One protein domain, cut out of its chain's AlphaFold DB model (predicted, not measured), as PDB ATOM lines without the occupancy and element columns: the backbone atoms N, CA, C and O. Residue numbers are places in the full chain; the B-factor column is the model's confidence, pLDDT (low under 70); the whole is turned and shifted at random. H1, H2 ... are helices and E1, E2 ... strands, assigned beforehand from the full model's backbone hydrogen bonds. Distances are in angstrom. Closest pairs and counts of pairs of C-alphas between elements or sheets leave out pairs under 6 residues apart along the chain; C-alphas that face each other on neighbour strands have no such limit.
ATOM      1  N   LEU A   2     139.044 119.496 131.550       87.50
ATOM      2  CA  LEU A   2     138.342 118.330 132.075       87.50
ATOM      3  C   LEU A   2     138.523 118.239 133.596       87.50
ATOM      4  O   LEU A   2     139.628 118.391 134.100       87.50
ATOM      5  N   SER A   3     137.434 117.993 134.312       87.62
ATOM      6  CA  SER A   3     137.408 117.664 135.733       87.62
ATOM      7  C   SER A   3     137.008 116.199 135.865       87.62
ATOM      8  O   SER A   3     135.847 115.830 135.637       87.62
ATOM      9  N   LYS A   4     137.993 115.358 136.189       86.88
ATOM     10  CA  LYS A   4     137.807 113.920 136.361       86.88
ATOM     11  C   LYS A   4     136.852 113.637 137.529       86.88
ATOM     12  O   LYS A   4     136.761 114.398 138.490       86.88
ATOM     13  N   SER A   5     136.105 112.541 137.421       85.25
ATOM     14  CA  SER A   5     135.228 112.084 138.499       85.25
ATOM     15  C   SER A   5     136.078 111.398 139.558       85.25
ATOM     16  O   SER A   5     137.011 110.673 139.220       85.25
ATOM     17  N   GLN A   6     135.747 111.603 140.829       83.56
ATOM     18  CA  GLN A   6     136.442 110.950 141.943       83.56
ATOM     19  C   GLN A   6     136.076 109.465 142.079       83.56
ATOM     20  O   GLN A   6     136.746 108.720 142.787       83.56
ATOM     21  N   ILE A   7     135.024 109.018 141.389       84.19
ATOM     22  CA  ILE A   7     134.623 107.614 141.355       84.19
ATOM     23  C   ILE A   7     135.578 106.858 140.422       84.19
ATOM     24  O   ILE A   7     135.723 107.209 139.247       84.19
ATOM     25  N   LYS A   8     136.215 105.807 140.945       72.81
ATOM     26  CA  LYS A   8     137.129 104.943 140.188       72.81
ATOM     27  C   LYS A   8     136.382 104.310 139.003       72.81
ATOM     28  O   LYS A   8     135.256 103.857 139.170       72.81
ATOM     29  N   GLU A   9     136.988 104.343 137.814       76.62
ATOM     30  CA  GLU A   9     136.411 103.846 136.543       76.62
ATOM     31  C   GLU A   9     135.113 104.528 136.076       76.62
ATOM     32  O   GLU A   9     134.468 104.080 135.121       76.62
ATOM     33  N   ALA A  10     134.717 105.644 136.696       81.69
ATOM     34  CA  ALA A  10     133.584 106.402 136.196       81.69
ATOM     35  C   ALA A  10     133.880 106.927 134.793       81.69
ATOM     36  O   ALA A  10     134.913 107.538 134.560       81.69
ATOM     37  N   ARG A  11     132.924 106.724 133.883       84.31
ATOM     38  CA  ARG A  11     132.989 107.235 132.506       84.31
ATOM     39  C   ARG A  11     132.499 108.673 132.394       84.31
ATOM     40  O   ARG A  11     132.784 109.347 131.417       84.31
ATOM     41  N   ARG A  12     131.711 109.138 133.368       88.38
ATOM     42  CA  ARG A  12     131.088 110.466 133.348       88.38
ATOM     43  C   ARG A  12     131.964 111.475 134.069       88.38
ATOM     44  O   ARG A  12     132.234 111.325 135.259       88.38
ATOM     45  N   HIS A  13     132.325 112.531 133.358       90.44
ATOM     46  CA  HIS A  13     133.189 113.608 133.821       90.44
ATOM     47  C   HIS A  13     132.543 114.966 133.561       90.44
ATOM     48  O   HIS A  13     131.516 115.069 132.886       90.44
ATOM     49  N   LEU A  14     133.133 116.022 134.116       91.25
ATOM     50  CA  LEU A  14     132.639 117.380 133.934       91.25
ATOM     51  C   LEU A  14     133.682 118.205 133.187       91.25
ATOM     52  O   LEU A  14     134.821 118.314 133.616       91.25
ATOM     53  N   PHE A  15     133.307 118.807 132.072       92.00
ATOM     54  CA  PHE A  15     134.152 119.704 131.304       92.00
ATOM     55  C   PHE A  15     133.807 121.158 131.621       92.00
ATOM     56  O   PHE A  15     132.645 121.563 131.586       92.00
ATOM     57  N   THR A  16     134.831 121.960 131.907       91.69
ATOM     58  CA  THR A  16     134.698 123.409 132.096       91.69
ATOM     59  C   THR A  16     135.163 124.138 130.828       91.69
ATOM     60  O   THR A  16     136.359 124.077 130.525       91.69
ATOM     61  N   PRO A  17     134.274 124.817 130.083       90.00
ATOM     62  CA  PRO A  17     134.641 125.576 128.887       90.00
ATOM     63  C   PRO A  17     135.601 126.735 129.185       90.00
ATOM     64  O   PRO A  17     135.692 127.207 130.317       90.00
ATOM     65  N   ALA A  18     136.319 127.198 128.158       84.50
ATOM     66  CA  ALA A  18     137.168 128.387 128.271       84.50
ATOM     67  C   ALA A  18     136.336 129.680 128.381       84.50
ATOM     68  O   ALA A  18     136.676 130.564 129.165       84.50
ATOM     69  N   ASP A  19     135.235 129.771 127.628       86.44
ATOM     70  CA  ASP A  19     134.270 130.866 127.742       86.44
ATOM     71  C   ASP A  19     133.368 130.647 128.966       86.44
ATOM     72  O   ASP A  19     132.628 129.665 129.040       86.44
ATOM     73  N   ARG A  20     133.408 131.584 129.919       87.38
ATOM     74  CA  ARG A  20     132.627 131.527 131.166       87.38
ATOM     75  C   ARG A  20     131.115 131.655 130.953       87.38
ATOM     76  O   ARG A  20     130.362 131.362 131.877       87.38
ATOM     77  N   ARG A  21     130.666 132.088 129.768       88.88
ATOM     78  CA  ARG A  21     129.242 132.143 129.396       88.88
ATOM     79  C   ARG A  21     128.667 130.761 129.090       88.88
ATOM     80  O   ARG A  21     127.455 130.583 129.171       88.88
ATOM     81  N   ILE A  22     129.515 129.787 128.753       86.12
ATOM     82  CA  ILE A  22     129.086 128.414 128.490       86.12
ATOM     83  C   ILE A  22     129.086 127.639 129.820       86.12
ATOM     84  O   ILE A  22     130.100 127.618 130.523       86.12
ATOM     85  N   PRO A  23     127.968 126.991 130.194       91.44
ATOM     86  CA  PRO A  23     127.896 126.198 131.414       91.44
ATOM     87  C   PRO A  23     128.837 124.992 131.341       91.44
ATOM     88  O   PRO A  23     129.223 124.535 130.265       91.44
ATOM     89  N   ARG A  24     129.173 124.425 132.504       92.06
ATOM     90  CA  ARG A  24     129.921 123.163 132.554       92.06
ATOM     91  C   ARG A  24     129.143 122.062 131.837       92.06
ATOM     92  O   ARG A  24     127.936 121.943 132.027       92.06
ATOM     93  N   ILE A  25     129.842 121.256 131.052       91.12
ATOM     94  CA  ILE A  25     129.263 120.212 130.204       91.12
ATOM     95  C   ILE A  25     129.569 118.864 130.841       91.12
ATOM     96  O   ILE A  25     130.700 118.622 131.258       91.12
ATOM     97  N   ARG A  26     128.586 117.975 130.941       90.12
ATOM     98  CA  ARG A  26     128.834 116.592 131.348       90.12
ATOM     99  C   ARG A  26     129.247 115.796 130.118       90.12
ATOM    100  O   ARG A  26     128.490 115.763 129.152       90.12
ATOM    101  N   ILE A  27     130.419 115.171 130.190       87.75
ATOM    102  CA  ILE A  27     130.967 114.355 129.107       87.75
ATOM    103  C   ILE A  27     131.121 112.898 129.526       87.75
ATOM    104  O   ILE A  27     131.310 112.623 130.717       87.75
ATOM    105  N   GLU A  28     131.072 111.974 128.571       84.94
ATOM    106  CA  GLU A  28     131.326 110.553 128.806       84.94
ATOM    107  C   GLU A  28     132.579 110.083 128.043       84.94
ATOM    108  O   GLU A  28     132.604 110.049 126.819       84.94
ATOM    109  N   THR A  29     133.651 109.729 128.756       80.88
ATOM    110  CA  THR A  29     134.911 109.267 128.150       80.88
ATOM    111  C   THR A  29     135.628 108.251 129.037       80.88
ATOM    112  O   THR A  29     135.568 108.326 130.260       80.88
ATOM    113  N   ARG A  30     136.330 107.293 128.418       82.19
ATOM    114  CA  ARG A  30     137.269 106.384 129.109       82.19
ATOM    115  C   ARG A  30     138.706 106.914 129.124       82.19
ATOM    116  O   ARG A  30     139.569 106.317 129.746       82.19
ATOM    117  N   GLN A  31     138.960 108.025 128.437       81.50
ATOM    118  CA  GLN A  31     140.282 108.632 128.264       81.50
ATOM    119  C   GLN A  31     140.518 109.777 129.262       81.50
ATOM    120  O   GLN A  31     141.293 110.689 129.002       81.50
ATOM    121  N   ALA A  32     139.822 109.783 130.402       84.62
ATOM    122  CA  ALA A  32     139.886 110.908 131.331       84.62
ATOM    123  C   ALA A  32     141.302 111.172 131.858       84.62
ATOM    124  O   ALA A  32     141.670 112.331 132.010       84.62
ATOM    125  N   ASP A  33     142.088 110.112 132.062       84.81
ATOM    126  CA  ASP A  33     143.480 110.196 132.514       84.81
ATOM    127  C   ASP A  33     144.404 110.848 131.484       84.81
ATOM    128  O   ASP A  33     145.269 111.641 131.839       84.81
ATOM    129  N   THR A  34     144.216 110.556 130.195       83.88
ATOM    130  CA  THR A  34     145.054 111.129 129.133       83.88
ATOM    131  C   THR A  34     144.637 112.550 128.766       83.88
ATOM    132  O   THR A  34     145.466 113.329 128.306       83.88
ATOM    133  N   LEU A  35     143.361 112.895 128.953       83.19
ATOM    134  CA  LEU A  35     142.807 114.211 128.621       83.19
ATOM    135  C   LEU A  35     142.930 115.226 129.772       83.19
ATOM    136  O   LEU A  35     142.692 116.421 129.568       83.19
ATOM    137  N   GLU A  36     143.265 114.779 130.984       85.06
ATOM    138  CA  GLU A  36     143.476 115.658 132.132       85.06
ATOM    139  C   GLU A  36     144.640 116.629 131.873       85.06
ATOM    140  O   GLU A  36     145.664 116.284 131.291       85.06
ATOM    141  N   GLY A  37     144.453 117.903 132.233       81.81
ATOM    142  CA  GLY A  37     145.432 118.965 131.968       81.81
ATOM    143  C   GLY A  37     145.524 119.435 130.507       81.81
ATOM    144  O   GLY A  37     146.102 120.491 130.251       81.81
ATOM    145  N   GLN A  38     144.907 118.736 129.549       83.81
ATOM    146  CA  GLN A  38     144.915 119.134 128.141       83.81
ATOM    147  C   GLN A  38     143.763 120.095 127.798       83.81
ATOM    148  O   GLN A  38     142.661 120.051 128.364       83.81
ATOM    149  N   ARG A  39     143.998 120.990 126.828       82.12
ATOM    150  CA  ARG A  39     142.920 121.771 126.208       82.12
ATOM    151  C   ARG A  39     142.200 120.890 125.196       82.12
ATOM    152  O   ARG A  39     142.748 120.577 124.148       82.12
ATOM    153  N   ILE A  40     140.964 120.531 125.519       82.19
ATOM    154  CA  ILE A  40     140.095 119.719 124.665       82.19
ATOM    155  C   ILE A  40     138.913 120.548 124.162       82.19
ATOM    156  O   ILE A  40     138.475 121.492 124.829       82.19
ATOM    157  N   ILE A  41     138.396 120.177 122.996       81.31
ATOM    158  CA  ILE A  41     137.165 120.728 122.423       81.31
ATOM    159  C   ILE A  41     136.029 119.760 122.762       81.31
ATOM    160  O   ILE A  41     136.191 118.549 122.638       81.31
ATOM    161  N   VAL A  42     134.892 120.291 123.215       80.62
ATOM    162  CA  VAL A  42     133.699 119.506 123.563       80.62
ATOM    163  C   VAL A  42     132.496 120.108 122.850       80.62
ATOM    164  O   VAL A  42     132.242 121.307 122.981       80.62
ATOM    165  N   ALA A  43     131.755 119.280 122.115       77.88
ATOM    166  CA  ALA A  43     130.494 119.662 121.493       77.88
ATOM    167  C   ALA A  43     129.315 119.343 122.430       77.88
ATOM    168  O   ALA A  43     129.271 118.284 123.053       77.88
ATOM    169  N   ILE A  44     128.355 120.265 122.542       81.81
ATOM    170  CA  ILE A  44     127.110 120.033 123.285       81.81
ATOM    171  C   ILE A  44     126.101 119.380 122.339       81.81
ATOM    172  O   ILE A  44     125.670 120.019 121.383       81.81
ATOM    173  N   ASP A  45     125.679 118.152 122.641       74.31
ATOM    174  CA  ASP A  45     124.698 117.429 121.818       74.31
ATOM    175  C   ASP A  45     123.257 117.638 122.306       74.31
ATOM    176  O   ASP A  45     122.313 117.648 121.515       74.31
ATOM    177  N   GLY A  46     123.043 117.870 123.603       78.62
ATOM    178  CA  GLY A  46     121.725 118.273 124.076       78.62
ATOM    179  C   GLY A  46     121.614 118.479 125.576       78.62
ATOM    180  O   GLY A  46     122.444 118.035 126.360       78.62
ATOM    181  N   TRP A  47     120.524 119.117 126.000       83.81
ATOM    182  CA  TRP A  47     120.271 119.401 127.413       83.81
ATOM    183  C   TRP A  47     119.002 118.681 127.889       83.81
ATOM    184  O   TRP A  47     117.891 119.026 127.476       83.81
ATOM    185  N   PRO A  48     119.109 117.580 128.653       80.50
ATOM    186  CA  PRO A  48     117.951 116.896 129.230       80.50
ATOM    187  C   PRO A  48     117.237 117.763 130.268       80.50
ATOM    188  O   PRO A  48     117.898 118.394 131.085       80.50
ATOM    189  N   ARG A  49     115.895 117.723 130.309       83.00
ATOM    190  CA  ARG A  49     115.110 118.445 131.331       83.00
ATOM    191  C   ARG A  49     115.470 117.999 132.756       83.00
ATOM    192  O   ARG A  49     115.406 118.795 133.681       83.00
ATOM    193  N   ASN A  50     115.884 116.745 132.923       87.06
ATOM    194  CA  ASN A  50     116.306 116.164 134.198       87.06
ATOM    195  C   ASN A  50     117.799 116.372 134.518       87.06
ATOM    196  O   ASN A  50     118.304 115.753 135.453       87.06
ATOM    197  N   SER A  51     118.539 117.189 133.758       83.94
ATOM    198  CA  SER A  51     119.953 117.441 134.037       83.94
ATOM    199  C   SER A  51     120.283 118.916 134.202       83.94
ATOM    200  O   SER A  51     119.935 119.753 133.374       83.94
ATOM    201  N   ARG A  52     121.051 119.214 135.254       87.00
ATOM    202  CA  ARG A  52     121.635 120.538 135.489       87.00
ATOM    203  C   ARG A  52     122.733 120.900 134.481       87.00
ATOM    204  O   ARG A  52     123.001 122.081 134.305       87.00
ATOM    205  N   TYR A  53     123.356 119.912 133.837       87.75
ATOM    206  CA  TYR A  53     124.435 120.119 132.871       87.75
ATOM    207  C   TYR A  53     124.016 119.588 131.492       87.75
ATOM    208  O   TYR A  53     123.373 118.536 131.424       87.75
ATOM    209  N   PRO A  54     124.371 120.272 130.391       83.75
ATOM    210  CA  PRO A  54     124.232 119.707 129.059       83.75
ATOM    211  C   PRO A  54     125.061 118.422 128.929       83.75
ATOM    212  O   PRO A  54     126.104 118.278 129.568       83.75
ATOM    213  N   ASN A  55     124.573 117.498 128.105       74.50
ATOM    214  CA  ASN A  55     125.211 116.227 127.792       74.50
ATOM    215  C   ASN A  55     125.784 116.248 126.372       74.50
ATOM    216  O   ASN A  55     125.217 116.861 125.465       74.50
ATOM    217  N   ASP A  56     126.842 115.474 126.181       66.31
ATOM    218  CA  ASP A  56     127.458 115.140 124.896       66.31
ATOM    219  C   ASP A  56     126.859 113.885 124.223       66.31
ATOM    220  O   ASP A  56     127.238 113.570 123.108       66.31
ATOM    221  N   MET A  57     125.936 113.153 124.867       62.09
ATOM    222  CA  MET A  57     125.454 111.846 124.359       62.09
ATOM    223  C   MET A  57     123.932 111.723 124.203       62.09
ATOM    224  O   MET A  57     123.393 110.628 124.020       62.09
ATOM    225  N   LYS A  58     123.186 112.826 124.331       58.78
ATOM    226  CA  LYS A  58     121.720 112.785 124.222       58.78
ATOM    227  C   LYS A  58     121.388 112.367 122.778       58.78
ATOM    228  O   LYS A  58     121.763 113.092 121.872       58.78
ATOM    229  N   HIS A  59     120.713 111.225 122.584       69.19
ATOM    230  CA  HIS A  59     120.290 110.632 121.291       69.19
ATOM    231  C   HIS A  59     121.203 109.578 120.634       69.19
ATOM    232  O   HIS A  59     120.892 109.162 119.520       69.19
TER     233      HIS A  59
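AT A GLANCE: This is residues 2 to 59 of the 429 residues of the protein "RNB domain-containing protein" of Hirundo rustica rustica (UniProt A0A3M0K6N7). This is a small domain with little regular structure: a hairpin of two short strands, E1 and E2, in the middle of long loops, with the one-turn helix H1 towards one end and the looped residues 46 to 54 towards the other. Residues 2 to 3 pair antiparallel with residues 14 to 15 of E1. The 58 printed residues hold E1, E2 and H1 in that order; the class is mixed, with 12 residues in named elements. The whole is compact, radius of gyration of the C-alphas 11.1 A, spanning 29 by 24 by 18 A.

HOW THE PARTS SIT: E1, residues 12 to 15, and E2, residues 25 to 28, form an antiparallel hairpin at 143 degrees. N 13 and O 27 are within hydrogen-bond range at 2.8 A, as are N 25 and O 15 at 2.9 A. The closest C-alphas of E1 and H1, residues 32 to 35, are those of His 13 and Ala 32, 7.6 A apart. H1 is too short for an O i to N i+4 pair; its 1 O i to N i+3 pair is not within range.

IN THESE COORDINATES: E1 begins at C-alpha 12 (131.088, 110.466, 133.348) and measures 9.9 A; E2 measures 10.0 A. H1, 5.2 A, ends at C-alpha 35 (142.807, 114.211, 128.621).

THE WHOLE: The C-alphas farthest apart, of Thr 34 and Arg 49, are 30.9 A apart. The printed part has no cut. Residues 36 to 59 hold no named element; pLDDT is under 70 at 56 to 59.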